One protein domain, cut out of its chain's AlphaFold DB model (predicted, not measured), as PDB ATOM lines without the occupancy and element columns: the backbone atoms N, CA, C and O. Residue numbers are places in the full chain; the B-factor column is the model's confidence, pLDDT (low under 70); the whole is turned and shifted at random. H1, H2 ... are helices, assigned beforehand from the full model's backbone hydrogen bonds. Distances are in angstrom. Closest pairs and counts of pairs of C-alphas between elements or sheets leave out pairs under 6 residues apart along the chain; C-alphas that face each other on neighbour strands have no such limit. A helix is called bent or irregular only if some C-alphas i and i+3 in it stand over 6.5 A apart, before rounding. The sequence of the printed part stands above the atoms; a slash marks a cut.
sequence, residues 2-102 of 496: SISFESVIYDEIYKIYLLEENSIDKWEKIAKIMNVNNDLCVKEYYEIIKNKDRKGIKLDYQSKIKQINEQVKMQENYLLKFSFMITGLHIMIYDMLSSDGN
ATOM      1  N   SER A   2      27.478 -51.349 -46.448       51.44
ATOM      2  CA  SER A   2      27.291 -49.912 -46.233       51.44
ATOM      3  C   SER A   2      26.153 -49.713 -45.236       51.44
ATOM      4  O   SER A   2      25.048 -50.192 -45.477       51.44
ATOM      5  N   ILE A   3      26.430 -49.037 -44.126       70.56
ATOM      6  CA  ILE A   3      25.419 -48.640 -43.145       70.56
ATOM      7  C   ILE A   3      24.421 -47.701 -43.846       70.56
ATOM      8  O   ILE A   3      24.849 -46.706 -44.432       70.56
ATOM      9  N   SER A   4      23.126 -48.039 -43.844       87.50
ATOM     10  CA  SER A   4      22.082 -47.249 -44.516       87.50
ATOM     11  C   SER A   4      21.288 -46.403 -43.518       87.50
ATOM     12  O   SER A   4      20.992 -46.860 -42.415       87.50
ATOM     13  N   PHE A   5      20.905 -45.185 -43.922       93.50
ATOM     14  CA  PHE A   5      20.040 -44.289 -43.138       93.50
ATOM     15  C   PHE A   5      18.741 -44.976 -42.694       93.50
ATOM     16  O   PHE A   5      18.297 -44.812 -41.561       93.50
ATOM     17  N   GLU A   6      18.163 -45.791 -43.575       90.75
ATOM     18  CA  GLU A   6      16.963 -46.581 -43.298       90.75
ATOM     19  C   GLU A   6      17.141 -47.497 -42.083       90.75
ATOM     20  O   GLU A   6      16.423 -47.356 -41.098       90.75
ATOM     21  N   SER A   7      18.138 -48.386 -42.133       88.62
ATOM     22  CA  SER A   7      18.312 -49.425 -41.113       88.62
ATOM     23  C   SER A   7      18.773 -48.881 -39.761       88.62
ATOM     24  O   SER A   7      18.459 -49.473 -38.734       88.62
ATOM     25  N   VAL A   8      19.519 -47.772 -39.751       92.56
ATOM     26  CA  VAL A   8      20.125 -47.230 -38.523       92.56
ATOM     27  C   VAL A   8      19.299 -46.132 -37.873       92.56
ATOM     28  O   VAL A   8      19.312 -46.011 -36.651       92.56
ATOM     29  N   ILE A   9      18.600 -45.321 -38.664       96.12
ATOM     30  CA  ILE A   9      17.858 -44.171 -38.145       96.12
ATOM     31  C   ILE A   9      16.365 -44.435 -38.241       96.12
ATOM     32  O   ILE A   9      15.688 -44.464 -37.217       96.12
ATOM     33  N   TYR A  10      15.842 -44.638 -39.450       97.94
ATOM     34  CA  TYR A  10      14.395 -44.712 -39.649       97.94
ATOM     35  C   TYR A  10      13.763 -45.908 -38.926       97.94
ATOM     36  O   TYR A  10      12.843 -45.721 -38.127       97.94
ATOM     37  N   ASP A  11      14.274 -47.117 -39.165       97.31
ATOM     38  CA  ASP A  11      13.703 -48.347 -38.614       97.31
ATOM     39  C   ASP A  11      13.802 -48.397 -37.084       97.31
ATOM     40  O   ASP A  11      12.855 -48.811 -36.414       97.31
ATOM     41  N   GLU A  12      14.923 -47.952 -36.516       97.81
ATOM     42  CA  GLU A  12      15.127 -47.919 -35.064       97.81
ATOM     43  C   GLU A  12      14.212 -46.894 -34.384       97.81
ATOM     44  O   GLU A  12      13.555 -47.212 -33.390       97.81
ATOM     45  N   ILE A  13      14.083 -45.692 -34.956       98.25
ATOM     46  CA  ILE A  13      13.149 -44.673 -34.455       98.25
ATOM     47  C   ILE A  13      11.708 -45.173 -34.551       98.25
ATOM     48  O   ILE A  13      10.947 -45.016 -33.597       98.25
ATOM     49  N   TYR A  14      11.333 -45.824 -35.655       98.19
ATOM     50  CA  TYR A  14       9.998 -46.391 -35.818       98.19
ATOM     51  C   TYR A  14       9.692 -47.475 -34.779       98.19
ATOM     52  O   TYR A  14       8.608 -47.473 -34.194       98.19
ATOM     53  N   LYS A  15      10.645 -48.370 -34.489       97.88
ATOM     54  CA  LYS A  15      10.493 -49.376 -33.425       97.88
ATOM     55  C   LYS A  15      10.273 -48.721 -32.063       97.88
ATOM     56  O   LYS A  15       9.346 -49.117 -31.362       97.88
ATOM     57  N   ILE A  16      11.079 -47.716 -31.707       97.94
ATOM     58  CA  ILE A  16      10.954 -47.003 -30.425       97.94
ATOM     59  C   ILE A  16       9.619 -46.274 -30.333       97.94
ATOM     60  O   ILE A  16       8.951 -46.347 -29.305       97.94
ATOM     61  N   TYR A  17       9.197 -45.616 -31.410       97.56
ATOM     62  CA  TYR A  17       7.926 -44.902 -31.465       97.56
ATOM     63  C   TYR A  17       6.723 -45.807 -31.145       97.56
ATOM     64  O   TYR A  17       5.764 -45.362 -30.513       97.56
ATOM     65  N   LEU A  18       6.790 -47.087 -31.530       96.94
ATOM     66  CA  LEU A  18       5.750 -48.084 -31.267       96.94
ATOM     67  C   LEU A  18       5.784 -48.697 -29.858       96.94
ATOM     68  O   LEU A  18       4.844 -49.411 -29.512       96.94
ATOM     69  N   LEU A  19       6.823 -48.455 -29.052       96.56
ATOM     70  CA  LEU A  19       6.900 -48.998 -27.694       96.56
ATOM     71  C   LEU A  19       5.802 -48.413 -26.798       96.56
ATOM     72  O   LEU A  19       5.478 -47.223 -26.872       96.56
ATOM     73  N   GLU A  20       5.283 -49.232 -25.885       93.56
ATOM     74  CA  GLU A  20       4.344 -48.825 -24.827       93.56
ATOM     75  C   GLU A  20       5.077 -48.151 -23.651       93.56
ATOM     76  O   GLU A  20       4.952 -48.534 -22.493       93.56
ATOM     77  N   GLU A  21       5.886 -47.143 -23.962       92.56
ATOM     78  CA  GLU A  21       6.591 -46.303 -22.989       92.56
ATOM     79  C   GLU A  21       5.946 -44.908 -22.914       92.56
ATOM     80  O   GLU A  21       5.104 -44.548 -23.749       92.56
ATOM     81  N   ASN A  22       6.341 -44.093 -21.932       94.38
ATOM     82  CA  ASN A  22       5.926 -42.690 -21.909       94.38
ATOM     83  C   ASN A  22       6.621 -41.891 -23.035       94.38
ATOM     84  O   ASN A  22       7.625 -42.314 -23.614       94.38
ATOM     85  N   SER A  23       6.044 -40.743 -23.392       93.25
ATOM     86  CA  SER A  23       6.520 -39.876 -24.482       93.25
ATOM     87  C   SER A  23       7.911 -39.290 -24.233       93.25
ATOM     88  O   SER A  23       8.643 -39.053 -25.194       93.25
ATOM     89  N   ILE A  24       8.273 -39.057 -22.972       93.44
ATOM     90  CA  ILE A  24       9.545 -38.443 -22.580       93.44
ATOM     91  C   ILE A  24      10.693 -39.414 -22.849       93.44
ATOM     92  O   ILE A  24      11.621 -39.085 -23.585       93.44
ATOM     93  N   ASP A  25      10.571 -40.647 -22.355       94.94
ATOM     94  CA  ASP A  25      11.587 -41.686 -22.532       94.94
ATOM     95  C   ASP A  25      11.765 -42.052 -24.013       94.94
ATOM     96  O   ASP A  25      12.888 -42.233 -24.496       94.94
ATOM     97  N   LYS A  26      10.658 -42.114 -24.772       96.00
ATOM     98  CA  LYS A  26      10.707 -42.328 -26.226       96.00
ATOM     99  C   LYS A  26      11.453 -41.208 -26.931       96.00
ATOM    100  O   LYS A  26      12.318 -41.492 -27.760       96.00
ATOM    101  N   TRP A  27      11.137 -39.953 -26.614       96.00
ATOM    102  CA  TRP A  27      11.799 -38.815 -27.237       96.00
ATOM    103  C   TRP A  27      13.293 -38.788 -26.923       96.00
ATOM    104  O   TRP A  27      14.101 -38.634 -27.837       96.00
ATOM    105  N   GLU A  28      13.672 -39.039 -25.670       96.06
ATOM    106  CA  GLU A  28      15.074 -39.102 -25.265       96.06
ATOM    107  C   GLU A  28      15.850 -40.152 -26.076       96.06
ATOM    108  O   GLU A  28      16.929 -39.868 -26.605       96.06
ATOM    109  N   LYS A  29      15.289 -41.358 -26.231       97.50
ATOM    110  CA  LYS A  29      15.900 -42.433 -27.029       97.50
ATOM    111  C   LYS A  29      16.002 -42.065 -28.511       97.50
ATOM    112  O   LYS A  29      17.065 -42.244 -29.107       97.50
ATOM    113  N   ILE A  30      14.931 -41.526 -29.098       97.69
ATOM    114  CA  ILE A  30      14.892 -41.100 -30.508       97.69
ATOM    115  C   ILE A  30      15.940 -40.015 -30.773       97.69
ATOM    116  O   ILE A  30      16.725 -40.126 -31.718       97.69
ATOM    117  N   ALA A  31      15.995 -38.993 -29.920       97.50
ATOM    118  CA  ALA A  31      16.937 -37.898 -30.068       97.50
ATOM    119  C   ALA A  31      18.392 -38.371 -29.910       97.50
ATOM    120  O   ALA A  31      19.269 -37.993 -30.687       97.50
ATOM    121  N   LYS A  32      18.670 -39.280 -28.968       97.31
ATOM    122  CA  LYS A  32      20.002 -39.892 -28.848       97.31
ATOM    123  C   LYS A  32      20.405 -40.650 -30.114       97.31
ATOM    124  O   LYS A  32      21.545 -40.506 -30.547       97.31
ATOM    125  N   ILE A  33      19.493 -41.400 -30.738       97.94
ATOM    126  CA  ILE A  33      19.777 -42.116 -31.993       97.94
ATOM    127  C   ILE A  33      20.127 -41.145 -33.118       97.94
ATOM    128  O   ILE A  33      21.139 -41.345 -33.792       97.94
ATOM    129  N   MET A  34      19.333 -40.089 -33.311       97.44
ATOM    130  CA  MET A  34      19.620 -39.088 -34.342       97.44
ATOM    131  C   MET A  34      20.938 -38.357 -34.085       97.44
ATOM    132  O   MET A  34      21.715 -38.162 -35.015       97.44
ATOM    133  N   ASN A  35      21.211 -37.991 -32.831       96.75
ATOM    134  CA  ASN A  35      22.439 -37.310 -32.438       96.75
ATOM    135  C   ASN A  35      23.686 -38.179 -32.668       96.75
ATOM    136  O   ASN A  35      24.643 -37.735 -33.302       96.75
ATOM    137  N   VAL A  36      23.674 -39.431 -32.196       96.88
ATOM    138  CA  VAL A  36      24.799 -40.368 -32.361       96.88
ATOM    139  C   VAL A  36      25.064 -40.659 -33.838       96.88
ATOM    140  O   VAL A  36      26.215 -40.769 -34.245       96.88
ATOM    141  N   ASN A  37      24.012 -40.722 -34.656       97.25
ATOM    142  CA  ASN A  37      24.107 -41.014 -36.086       97.25
ATOM    143  C   ASN A  37      24.029 -39.758 -36.972       97.25
ATOM    144  O   ASN A  37      23.695 -39.856 -38.155       97.25
ATOM    145  N   ASN A  38      24.336 -38.577 -36.429       97.31
ATOM    146  CA  ASN A  38      24.185 -37.310 -37.149       97.31
ATOM    147  C   ASN A  38      25.003 -37.260 -38.453       97.31
ATOM    148  O   ASN A  38      24.517 -36.718 -39.445       97.31
ATOM    149  N   ASP A  39      26.175 -37.902 -38.501       96.94
ATOM    150  CA  ASP A  39      27.004 -37.983 -39.709       96.94
ATOM    151  C   ASP A  39      26.249 -38.603 -40.893       96.94
ATOM    152  O   ASP A  39      26.415 -38.166 -42.034       96.94
ATOM    153  N   LEU A  40      25.372 -39.587 -40.641       96.56
ATOM    154  CA  LEU A  40      24.518 -40.168 -41.678       96.56
ATOM    155  C   LEU A  40      23.482 -39.148 -42.160       96.56
ATOM    156  O   LEU A  40      23.349 -38.965 -43.366       96.56
ATOM    157  N   CYS A  41      22.802 -38.434 -41.257       97.38
ATOM    158  CA  CYS A  41      21.867 -37.360 -41.621       97.38
ATOM    159  C   CYS A  41      22.545 -36.275 -42.473       97.38
ATOM    160  O   CYS A  41      22.008 -35.849 -43.497       97.38
ATOM    161  N   VAL A  42      23.738 -35.837 -42.063       97.81
ATOM    162  CA  VAL A  42      24.522 -34.801 -42.748       97.81
ATOM    163  C   VAL A  42      24.970 -35.286 -44.128       97.81
ATOM    164  O   VAL A  42      24.823 -34.566 -45.121       97.81
ATOM    165  N   LYS A  43      25.484 -36.517 -44.217       96.75
ATOM    166  CA  LYS A  43      25.886 -37.138 -45.484       96.75
ATOM    167  C   LYS A  43      24.709 -37.211 -46.456       96.75
ATOM    168  O   LYS A  43      24.823 -36.724 -47.581       96.75
ATOM    169  N   GLU A  44      23.581 -37.748 -46.003       96.62
ATOM    170  CA  GLU A  44      22.342 -37.854 -46.775       96.62
ATOM    171  C   GLU A  44      21.868 -36.484 -47.266       96.62
ATOM    172  O   GLU A  44      21.609 -36.290 -48.455       96.62
ATOM    173  N   TYR A  45      21.865 -35.476 -46.390       97.31
ATOM    174  CA  TYR A  45      21.519 -34.110 -46.771       97.31
ATOM    175  C   TYR A  45      22.356 -33.611 -47.961       97.31
ATOM    176  O   TYR A  45      21.814 -33.094 -48.948       97.31
ATOM    177  N   TYR A  46      23.681 -33.778 -47.901       96.69
ATOM    178  CA  TYR A  46      24.587 -33.309 -48.950       96.69
ATOM    179  C   TYR A  46      24.568 -34.157 -50.228       96.69
ATOM    180  O   TYR A  46      24.877 -33.628 -51.303       96.69
ATOM    181  N   GLU A  47      24.203 -35.434 -50.151       95.56
ATOM    182  CA  GLU A  47      23.978 -36.280 -51.326       95.56
ATOM    183  C   GLU A  47      22.676 -35.882 -52.035       95.56
ATOM    184  O   GLU A  47      22.684 -35.537 -53.225       95.56
ATOM    185  N   ILE A  48      21.571 -35.785 -51.294       95.81
ATOM    186  CA  ILE A  48      20.252 -35.460 -51.846       95.81
ATOM    187  C   ILE A  48      20.198 -34.026 -52.392       95.81
ATOM    188  O   ILE A  48      19.634 -33.793 -53.465       95.81
ATOM    189  N   ILE A  49      20.828 -33.037 -51.745       94.69
ATOM    190  CA  ILE A  49      20.783 -31.642 -52.226       94.69
ATOM    191  C   ILE A  49      21.426 -31.451 -53.613       94.69
ATOM    192  O   ILE A  49      21.111 -30.474 -54.317       94.69
ATOM    193  N   LYS A  50      22.307 -32.368 -54.030       94.56
ATOM    194  CA  LYS A  50      22.922 -32.383 -55.366       94.56
ATOM    195  C   LYS A  50      21.989 -32.988 -56.421       94.56
ATOM    196  O   LYS A  50      22.048 -32.568 -57.577       94.56
ATOM    197  N   ASN A  51      21.073 -33.875 -56.030       93.38
ATOM    198  CA  ASN A  51      20.133 -34.537 -56.931       93.38
ATOM    199  C   ASN A  51      18.993 -33.595 -57.367       93.38
ATOM    200  O   ASN A  51      18.128 -33.231 -56.568       93.38
ATOM    201  N   LYS A  52      18.972 -33.183 -58.641       91.12
ATOM    202  CA  LYS A  52      17.987 -32.219 -59.169       91.12
ATOM    203  C   LYS A  52      16.549 -32.753 -59.188       91.12
ATOM    204  O   LYS A  52      15.636 -31.930 -59.078       91.12
ATOM    205  N   ASP A  53      16.361 -34.067 -59.256       92.31
ATOM    206  CA  ASP A  53      15.050 -34.709 -59.418       92.31
ATOM    207  C   ASP A  53      14.171 -34.546 -58.173       92.31
ATOM    208  O   ASP A  53      12.943 -34.529 -58.260       92.31
ATOM    209  N   ARG A  54      14.784 -34.256 -57.017       93.31
ATOM    210  CA  ARG A  54      14.059 -33.998 -55.763       93.31
ATOM    211  C   ARG A  54      13.062 -32.845 -55.855       93.31
ATOM    212  O   ARG A  54      12.108 -32.801 -55.093       93.31
ATOM    213  N   LYS A  55      13.276 -31.886 -56.768       87.94
ATOM    214  CA  LYS A  55      12.450 -30.670 -56.877       87.94
ATOM    215  C   LYS A  55      10.995 -30.949 -57.267       87.94
ATOM    216  O   LYS A  55      10.173 -30.039 -57.127       87.94
ATOM    217  N   GLY A  56      10.712 -32.131 -57.816       89.31
ATOM    218  CA  GLY A  56       9.364 -32.583 -58.163       89.31
ATOM    219  C   GLY A  56       8.660 -33.360 -57.047       89.31
ATOM    220  O   GLY A  56       7.459 -33.586 -57.145       89.31
ATOM    221  N   ILE A  57       9.381 -33.749 -55.995       93.56
ATOM    222  CA  ILE A  57       8.852 -34.578 -54.911       93.56
ATOM    223  C   ILE A  57       8.227 -33.682 -53.848       93.56
ATOM    224  O   ILE A  57       8.814 -32.678 -53.444       93.56
ATOM    225  N   LYS A  58       7.029 -34.057 -53.398       91.81
ATOM    226  CA  LYS A  58       6.321 -33.421 -52.286       91.81
ATOM    227  C   LYS A  58       6.175 -34.432 -51.157       91.81
ATOM    228  O   LYS A  58       5.858 -35.586 -51.421       91.81
ATOM    229  N   LEU A  59       6.397 -33.978 -49.930       92.44
ATOM    230  CA  LEU A  59       6.205 -34.787 -48.730       92.44
ATOM    231  C   LEU A  59       4.709 -34.899 -48.408       92.44
ATOM    232  O   LEU A  59       3.967 -33.922 -48.553       92.44
ATOM    233  N   ASP A  60       4.274 -36.090 -47.999       91.69
ATOM    234  CA  ASP A  60       2.875 -36.390 -47.684       91.69
ATOM    235  C   ASP A  60       2.635 -36.382 -46.173       91.69
ATOM    236  O   ASP A  60       2.649 -37.408 -45.498       91.69
ATOM    237  N   TYR A  61       2.361 -35.197 -45.639       91.00
ATOM    238  CA  TYR A  61       2.087 -35.010 -44.216       91.00
ATOM    239  C   TYR A  61       0.674 -35.436 -43.775       91.00
ATOM    240  O   TYR A  61       0.322 -35.235 -42.614       91.00
ATOM    241  N   GLN A  62      -0.168 -35.944 -44.684       90.38
ATOM    242  CA  GLN A  62      -1.549 -36.335 -44.372       90.38
ATOM    243  C   GLN A  62      -1.685 -37.838 -44.110       90.38
ATOM    244  O   GLN A  62      -2.578 -38.255 -43.366       90.38
ATOM    245  N   SER A  63      -0.809 -38.646 -44.706       93.31
ATOM    246  CA  SER A  63      -0.787 -40.094 -44.508       93.31
ATOM    247  C   SER A  63      -0.469 -40.493 -43.066       93.31
ATOM    248  O   SER A  63       0.309 -39.856 -42.356       93.31
ATOM    249  N   LYS A  64      -1.056 -41.612 -42.624       95.12
ATOM    250  CA  LYS A  64      -0.781 -42.170 -41.292       95.12
ATOM    251  C   LYS A  64       0.585 -42.849 -41.276       95.12
ATOM    252  O   LYS A  64       0.971 -43.498 -42.245       95.12
ATOM    253  N   ILE A  65       1.257 -42.841 -40.124       95.75
ATOM    254  CA  ILE A  65       2.603 -43.423 -39.976       95.75
ATOM    255  C   ILE A  65       2.708 -44.891 -40.432       95.75
ATOM    256  O   ILE A  65       3.707 -45.282 -41.027       95.75
ATOM    257  N   LYS A  66       1.662 -45.706 -40.218       96.00
ATOM    258  CA  LYS A  66       1.629 -47.101 -40.697       96.00
ATOM    259  C   LYS A  66       1.689 -47.189 -42.229       96.00
ATOM    260  O   LYS A  66       2.451 -47.995 -42.746       96.00
ATOM    261  N   GLN A  67       0.949 -46.324 -42.928       96.88
ATOM    262  CA  GLN A  67       0.934 -46.263 -44.395       96.88
ATOM    263  C   GLN A  67       2.287 -45.792 -44.937       96.88
ATOM    264  O   GLN A  67       2.815 -46.388 -45.869       96.88
ATOM    265  N   ILE A  68       2.883 -44.774 -44.307       97.12
ATOM    266  CA  ILE A  68       4.224 -44.299 -44.668       97.12
ATOM    267  C   ILE A  68       5.259 -45.425 -44.535       97.12
ATOM    268  O   ILE A  68       6.058 -45.635 -45.442       97.12
ATOM    269  N   ASN A  69       5.227 -46.196 -43.445       96.56
ATOM    270  CA  ASN A  69       6.171 -47.297 -43.243       96.56
ATOM    271  C   ASN A  69       6.011 -48.424 -44.287       96.56
ATOM    272  O   ASN A  69       6.999 -49.005 -44.736       96.56
ATOM    273  N   GLU A  70       4.782 -48.733 -44.710       96.50
ATOM    274  CA  GLU A  70       4.535 -49.669 -45.819       96.50
ATOM    275  C   GLU A  70       5.123 -49.143 -47.138       96.50
ATOM    276  O   GLU A  70       5.802 -49.884 -47.851       96.50
ATOM    277  N   GLN A  71       4.945 -47.849 -47.422       96.56
ATOM    278  CA  GLN A  71       5.522 -47.197 -48.600       96.56
ATOM    279  C   GLN A  71       7.055 -47.211 -48.584       96.56
ATOM    280  O   GLN A  71       7.660 -47.466 -49.623       96.56
ATOM    281  N   VAL A  72       7.695 -46.987 -47.429       96.56
ATOM    282  CA  VAL A  72       9.160 -47.093 -47.291       96.56
ATOM    283  C   VAL A  72       9.631 -48.490 -47.699       96.56
ATOM    284  O   VAL A  72      10.539 -48.608 -48.518       96.56
ATOM    285  N   LYS A  73       8.988 -49.551 -47.200       95.56
ATOM    286  CA  LYS A  73       9.390 -50.941 -47.480       95.56
ATOM    287  C   LYS A  73       9.220 -51.345 -48.944       95.56
ATOM    288  O   LYS A  73      10.027 -52.119 -49.449       95.56
ATOM    289  N   MET A  74       8.174 -50.850 -49.605       95.69
ATOM    290  CA  MET A  74       7.857 -51.210 -50.992       95.69
ATOM    291  C   MET A  74       8.592 -50.361 -52.036       95.69
ATOM    292  O   MET A  74       8.651 -50.750 -53.200       95.69
ATOM    293  N   GLN A  75       9.114 -49.189 -51.665       96.44
ATOM    294  CA  GLN A  75       9.683 -48.249 -52.627       96.44
ATOM    295  C   GLN A  75      11.122 -48.617 -53.018       96.44
ATOM    296  O   GLN A  75      12.029 -48.596 -52.189       96.44
ATOM    297  N   GLU A  76      11.350 -48.860 -54.308       94.81
ATOM    298  CA  GLU A  76      12.680 -49.142 -54.866       94.81
ATOM    299  C   GLU A  76      13.452 -47.865 -55.228       94.81
ATOM    300  O   GLU A  76      14.680 -47.818 -55.134       94.81
ATOM    301  N   ASN A  77      12.753 -46.793 -55.628       95.62
ATOM    302  CA  ASN A  77      13.405 -45.526 -55.935       95.62
ATOM    303  C   ASN A  77      13.916 -44.883 -54.642       95.62
ATOM    304  O   ASN A  77      13.134 -44.367 -53.845       95.62
ATOM    305  N   TYR A  78      15.235 -44.857 -54.473       94.88
ATOM    306  CA  TYR A  78      15.877 -44.352 -53.261       94.88
ATOM    307  C   TYR A  78      15.446 -42.933 -52.872       94.88
ATOM    308  O   TYR A  78      15.210 -42.667 -51.700       94.88
ATOM    309  N   LEU A  79      15.288 -42.022 -53.835       95.62
ATOM    310  CA  LEU A  79      14.927 -40.638 -53.538       95.62
ATOM    311  C   LEU A  79      13.477 -40.517 -53.038       95.62
ATOM    312  O   LEU A  79      13.215 -39.788 -52.080       95.62
ATOM    313  N   LEU A  80      12.543 -41.253 -53.650       96.38
ATOM    314  CA  LEU A  80      11.163 -41.344 -53.160       96.38
ATOM    315  C   LEU A  80      11.106 -42.052 -51.805       96.38
ATOM    316  O   LEU A  80      10.436 -41.568 -50.894       96.38
ATOM    317  N   LYS A  81      11.862 -43.141 -51.639       96.69
ATOM    318  CA  LYS A  81      11.973 -43.870 -50.372       96.69
ATOM    319  C   LYS A  81      12.467 -42.954 -49.255       96.69
ATOM    320  O   LYS A  81      11.856 -42.897 -48.193       96.69
ATOM    321  N   PHE A  82      13.516 -42.179 -49.522       97.12
ATOM    322  CA  PHE A  82      14.049 -41.191 -48.592       97.12
ATOM    323  C   PHE A  82      13.002 -40.141 -48.225       97.12
ATOM    324  O   PHE A  82      12.825 -39.842 -47.049       97.12
ATOM    325  N   SER A  83      12.226 -39.648 -49.194       96.88
ATOM    326  CA  SER A  83      11.139 -38.702 -48.915       96.88
ATOM    327  C   SER A  83      10.055 -39.285 -47.990       96.88
ATOM    328  O   SER A  83       9.581 -38.592 -47.086       96.88
ATOM    329  N   PHE A  84       9.720 -40.574 -48.129       97.69
ATOM    330  CA  PHE A  84       8.815 -41.262 -47.204       97.69
ATOM    331  C   PHE A  84       9.438 -41.437 -45.816       97.69
ATOM    332  O   PHE A  84       8.761 -41.200 -44.818       97.69
ATOM    333  N   MET A  85      10.734 -41.756 -45.730       98.00
ATOM    334  CA  MET A  85      11.431 -41.831 -44.443       98.00
ATOM    335  C   MET A  85      11.413 -40.487 -43.710       98.00
ATOM    336  O   MET A  85      11.063 -40.443 -42.534       98.00
ATOM    337  N   ILE A  86      11.705 -39.380 -44.404       97.31
ATOM    338  CA  ILE A  86      11.630 -38.029 -43.825       97.31
ATOM    339  C   ILE A  86      10.209 -37.701 -43.362       97.31
ATOM    340  O   ILE A  86      10.030 -37.191 -42.261       97.31
ATOM    341  N   THR A  87       9.198 -38.056 -44.155       96.56
ATOM    342  CA  THR A  87       7.787 -37.876 -43.782       96.56
ATOM    343  C   THR A  87       7.432 -38.668 -42.517       96.56
ATOM    344  O   THR A  87       6.754 -38.159 -41.627       96.56
ATOM    345  N   GLY A  88       7.912 -39.908 -42.392       97.50
ATOM    346  CA  GLY A  88       7.675 -40.716 -41.199       97.50
ATOM    347  C   GLY A  88       8.406 -40.176 -39.969       97.50
ATOM    348  O   GLY A  88       7.796 -40.078 -38.907       97.50
ATOM    349  N   LEU A  89       9.674 -39.771 -40.111       97.81
ATOM    350  CA  LEU A  89      10.429 -39.111 -39.038       97.81
ATOM    351  C   LEU A  89       9.741 -37.830 -38.584       97.81
ATOM    352  O   LEU A  89       9.622 -37.607 -37.385       97.81
ATOM    353  N   HIS A  90       9.242 -37.032 -39.527       95.94
ATOM    354  CA  HIS A  90       8.462 -35.845 -39.228       95.94
ATOM    355  C   HIS A  90       7.289 -36.181 -38.304       95.94
ATOM    356  O   HIS A  90       7.195 -35.615 -37.219       95.94
ATOM    357  N   ILE A  91       6.422 -37.120 -38.703       95.56
ATOM    358  CA  ILE A  91       5.227 -37.474 -37.921       95.56
ATOM    359  C   ILE A  91       5.633 -37.907 -36.509       95.56
ATOM    360  O   ILE A  91       5.115 -37.374 -35.532       95.56
ATOM    361  N   MET A  92       6.605 -38.815 -36.400       96.94
ATOM    362  CA  MET A  92       7.044 -39.348 -35.109       96.94
ATOM    363  C   MET A  92       7.637 -38.261 -34.205       96.94
ATOM    364  O   MET A  92       7.271 -38.169 -33.037       96.94
ATOM    365  N   ILE A  93       8.525 -37.417 -34.730       96.25
ATOM    366  CA  ILE A  93       9.230 -36.397 -33.942       96.25
ATOM    367  C   ILE A  93       8.290 -35.260 -33.542       96.25
ATOM    368  O   ILE A  93       8.307 -34.839 -32.388       96.25
ATOM    369  N   TYR A  94       7.428 -34.792 -34.448       95.00
ATOM    370  CA  TYR A  94       6.436 -33.773 -34.110       95.00
ATOM    371  C   TYR A  94       5.414 -34.294 -33.097       95.00
ATOM    372  O   TYR A  94       5.031 -33.547 -32.197       95.00
ATOM    373  N   ASP A  95       4.989 -35.557 -33.188       94.75
ATOM    374  CA  ASP A  95       4.125 -36.171 -32.176       94.75
ATOM    375  C   ASP A  95       4.826 -36.251 -30.814       94.75
ATOM    376  O   ASP A  95       4.217 -35.909 -29.799       94.75
ATOM    377  N   MET A  96       6.117 -36.587 -30.779       95.31
ATOM    378  CA  MET A  96       6.894 -36.607 -29.537       95.31
ATOM    379  C   MET A  96       7.062 -35.211 -28.925       95.31
ATOM    380  O   MET A  96       6.739 -35.031 -27.754       95.31
ATOM    381  N   LEU A  97       7.472 -34.209 -29.705       94.06
ATOM    382  CA  LEU A  97       7.684 -32.831 -29.229       94.06
ATOM    383  C   LEU A  97       6.395 -32.108 -28.810       94.06
ATOM    384  O   LEU A  97       6.449 -31.106 -28.101       94.06
ATOM    385  N   SER A  98       5.239 -32.601 -29.256       93.94
ATOM    386  CA  SER A  98       3.918 -32.063 -28.899       93.94
ATOM    387  C   SER A  98       3.185 -32.874 -27.830       93.94
ATOM    388  O   SER A  98       2.053 -32.539 -27.481       93.94
ATOM    389  N   SER A  99       3.808 -33.938 -27.321       94.25
ATOM    390  CA  SER A  99       3.258 -34.743 -26.235       94.25
ATOM    391  C   SER A  99       3.514 -34.080 -24.884       94.25
ATOM    392  O   SER A  99       4.566 -33.473 -24.671       94.25
ATOM    393  N   ASP A 100       2.568 -34.239 -23.958       90.81
ATOM    394  CA  ASP A 100       2.705 -33.735 -22.592       90.81
ATOM    395  C   ASP A 100       4.021 -34.225 -21.962       90.81
ATOM    396  O   ASP A 100       4.426 -35.381 -22.132       90.81
ATOM    397  N   GLY A 101       4.709 -33.313 -21.273       89.12
ATOM    398  CA  GLY A 101       6.007 -33.553 -20.640       89.12
ATOM    399  C   GLY A 101       7.234 -33.287 -21.521       89.12
ATOM    400  O   GLY A 101       8.317 -33.103 -20.973       89.12
ATOM    401  N   ASN A 102       7.085 -33.209 -22.851       91.56
ATOM    402  CA  ASN A 102       8.199 -32.897 -23.762       91.56
ATOM    403  C   ASN A 102       8.330 -31.409 -24.108       91.56
ATOM    404  O   ASN A 102       9.390 -30.989 -24.555       91.56
TER     405      ASN A 102
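This is residues 2 to 102 of the 496 residues of an uncharacterized protein of viral metagenome (UniProt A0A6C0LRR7). One long helix, H6, runs through the middle of the domain; the helical hairpin of H1 and H2 packs on it to make a three-helix up-and-down bundle, and H5 folds back along H6 as a second hairpin. From the end of H2, H3 turns off steeply and leads to short H4, near where H6 begins, and the link of residues 57 to 64 returns from H4 to H5. The printed part has 101 residues with six named helices, H1 to H6 in order, and no named strand: the class is all helix. It is compact, with a radius of gyration of the C-alphas of 13.7 A, and spans 40 by 29 by 20 A.

H6, residues 78 to 97, is the longest helix, 27.9 A from first to last C-alpha, from (15.877, -44.352, -53.261) to (7.684, -32.831, -29.229). H5 is residues 65 to 74, 14.5 A. H1, residues 5 to 17, is 16.8 A long and begins with C-alpha 5 at (20.040, -44.289, -43.138); it is irregular, but only just: C-alphas 8 and 11 are 6.52 A apart. H2 is residues 23 to 36, 19.9 A; H3 is residues 38 to 48, 15.3 A; H4 is residues 52 to 56, 8.7 A.

H6 and H1 are the hubs, touching three helices each. H6 touches H5 at a shallow tilt of 21 degrees, opposite ways; their closest C-alphas, Val 72 and Lys 81, are 5.3 A apart. With residues 85 to 92 alone H6 touches H1, at a shallow tilt of 31 degrees, the same way, closest at C-alphas Tyr 10 and Met 85, 6.3 A. H1 and H2 touch as a hairpin at a shallow tilt of 12 degrees, opposite ways, closest at C-alphas Ile 13 and Ile 30, 5.6 A. H2 touches H6 at a steep tilt of 42 degrees, closest at C-alphas Trp 27 and Met 96, 5.9 A. H3 only just touches H1, with 3 pairs of C-alphas within 8 A, closest at Phe 5 and Leu 40, 6.3 A. H4 is close to H6 but not clearly touching, with C-alphas Arg 54 and Leu 79 7.1 A apart. H1 and H5 are near each other; H2 and H5 are apart. Every O i to N i+4 pair is within hydrogen-bond range in H2, H3, H5 and H6, against 7 of 9 in H1 and 0 of 1 in H4, where 2 of 2 O i to N i+3 pairs are.

The two C-alphas farthest apart, Asn 22 and Lys 52, are 40.5 A apart. The printed part has no cut, and no link is long. Mean pLDDT of the printed part is 94.6; residue 2 alone is under 70.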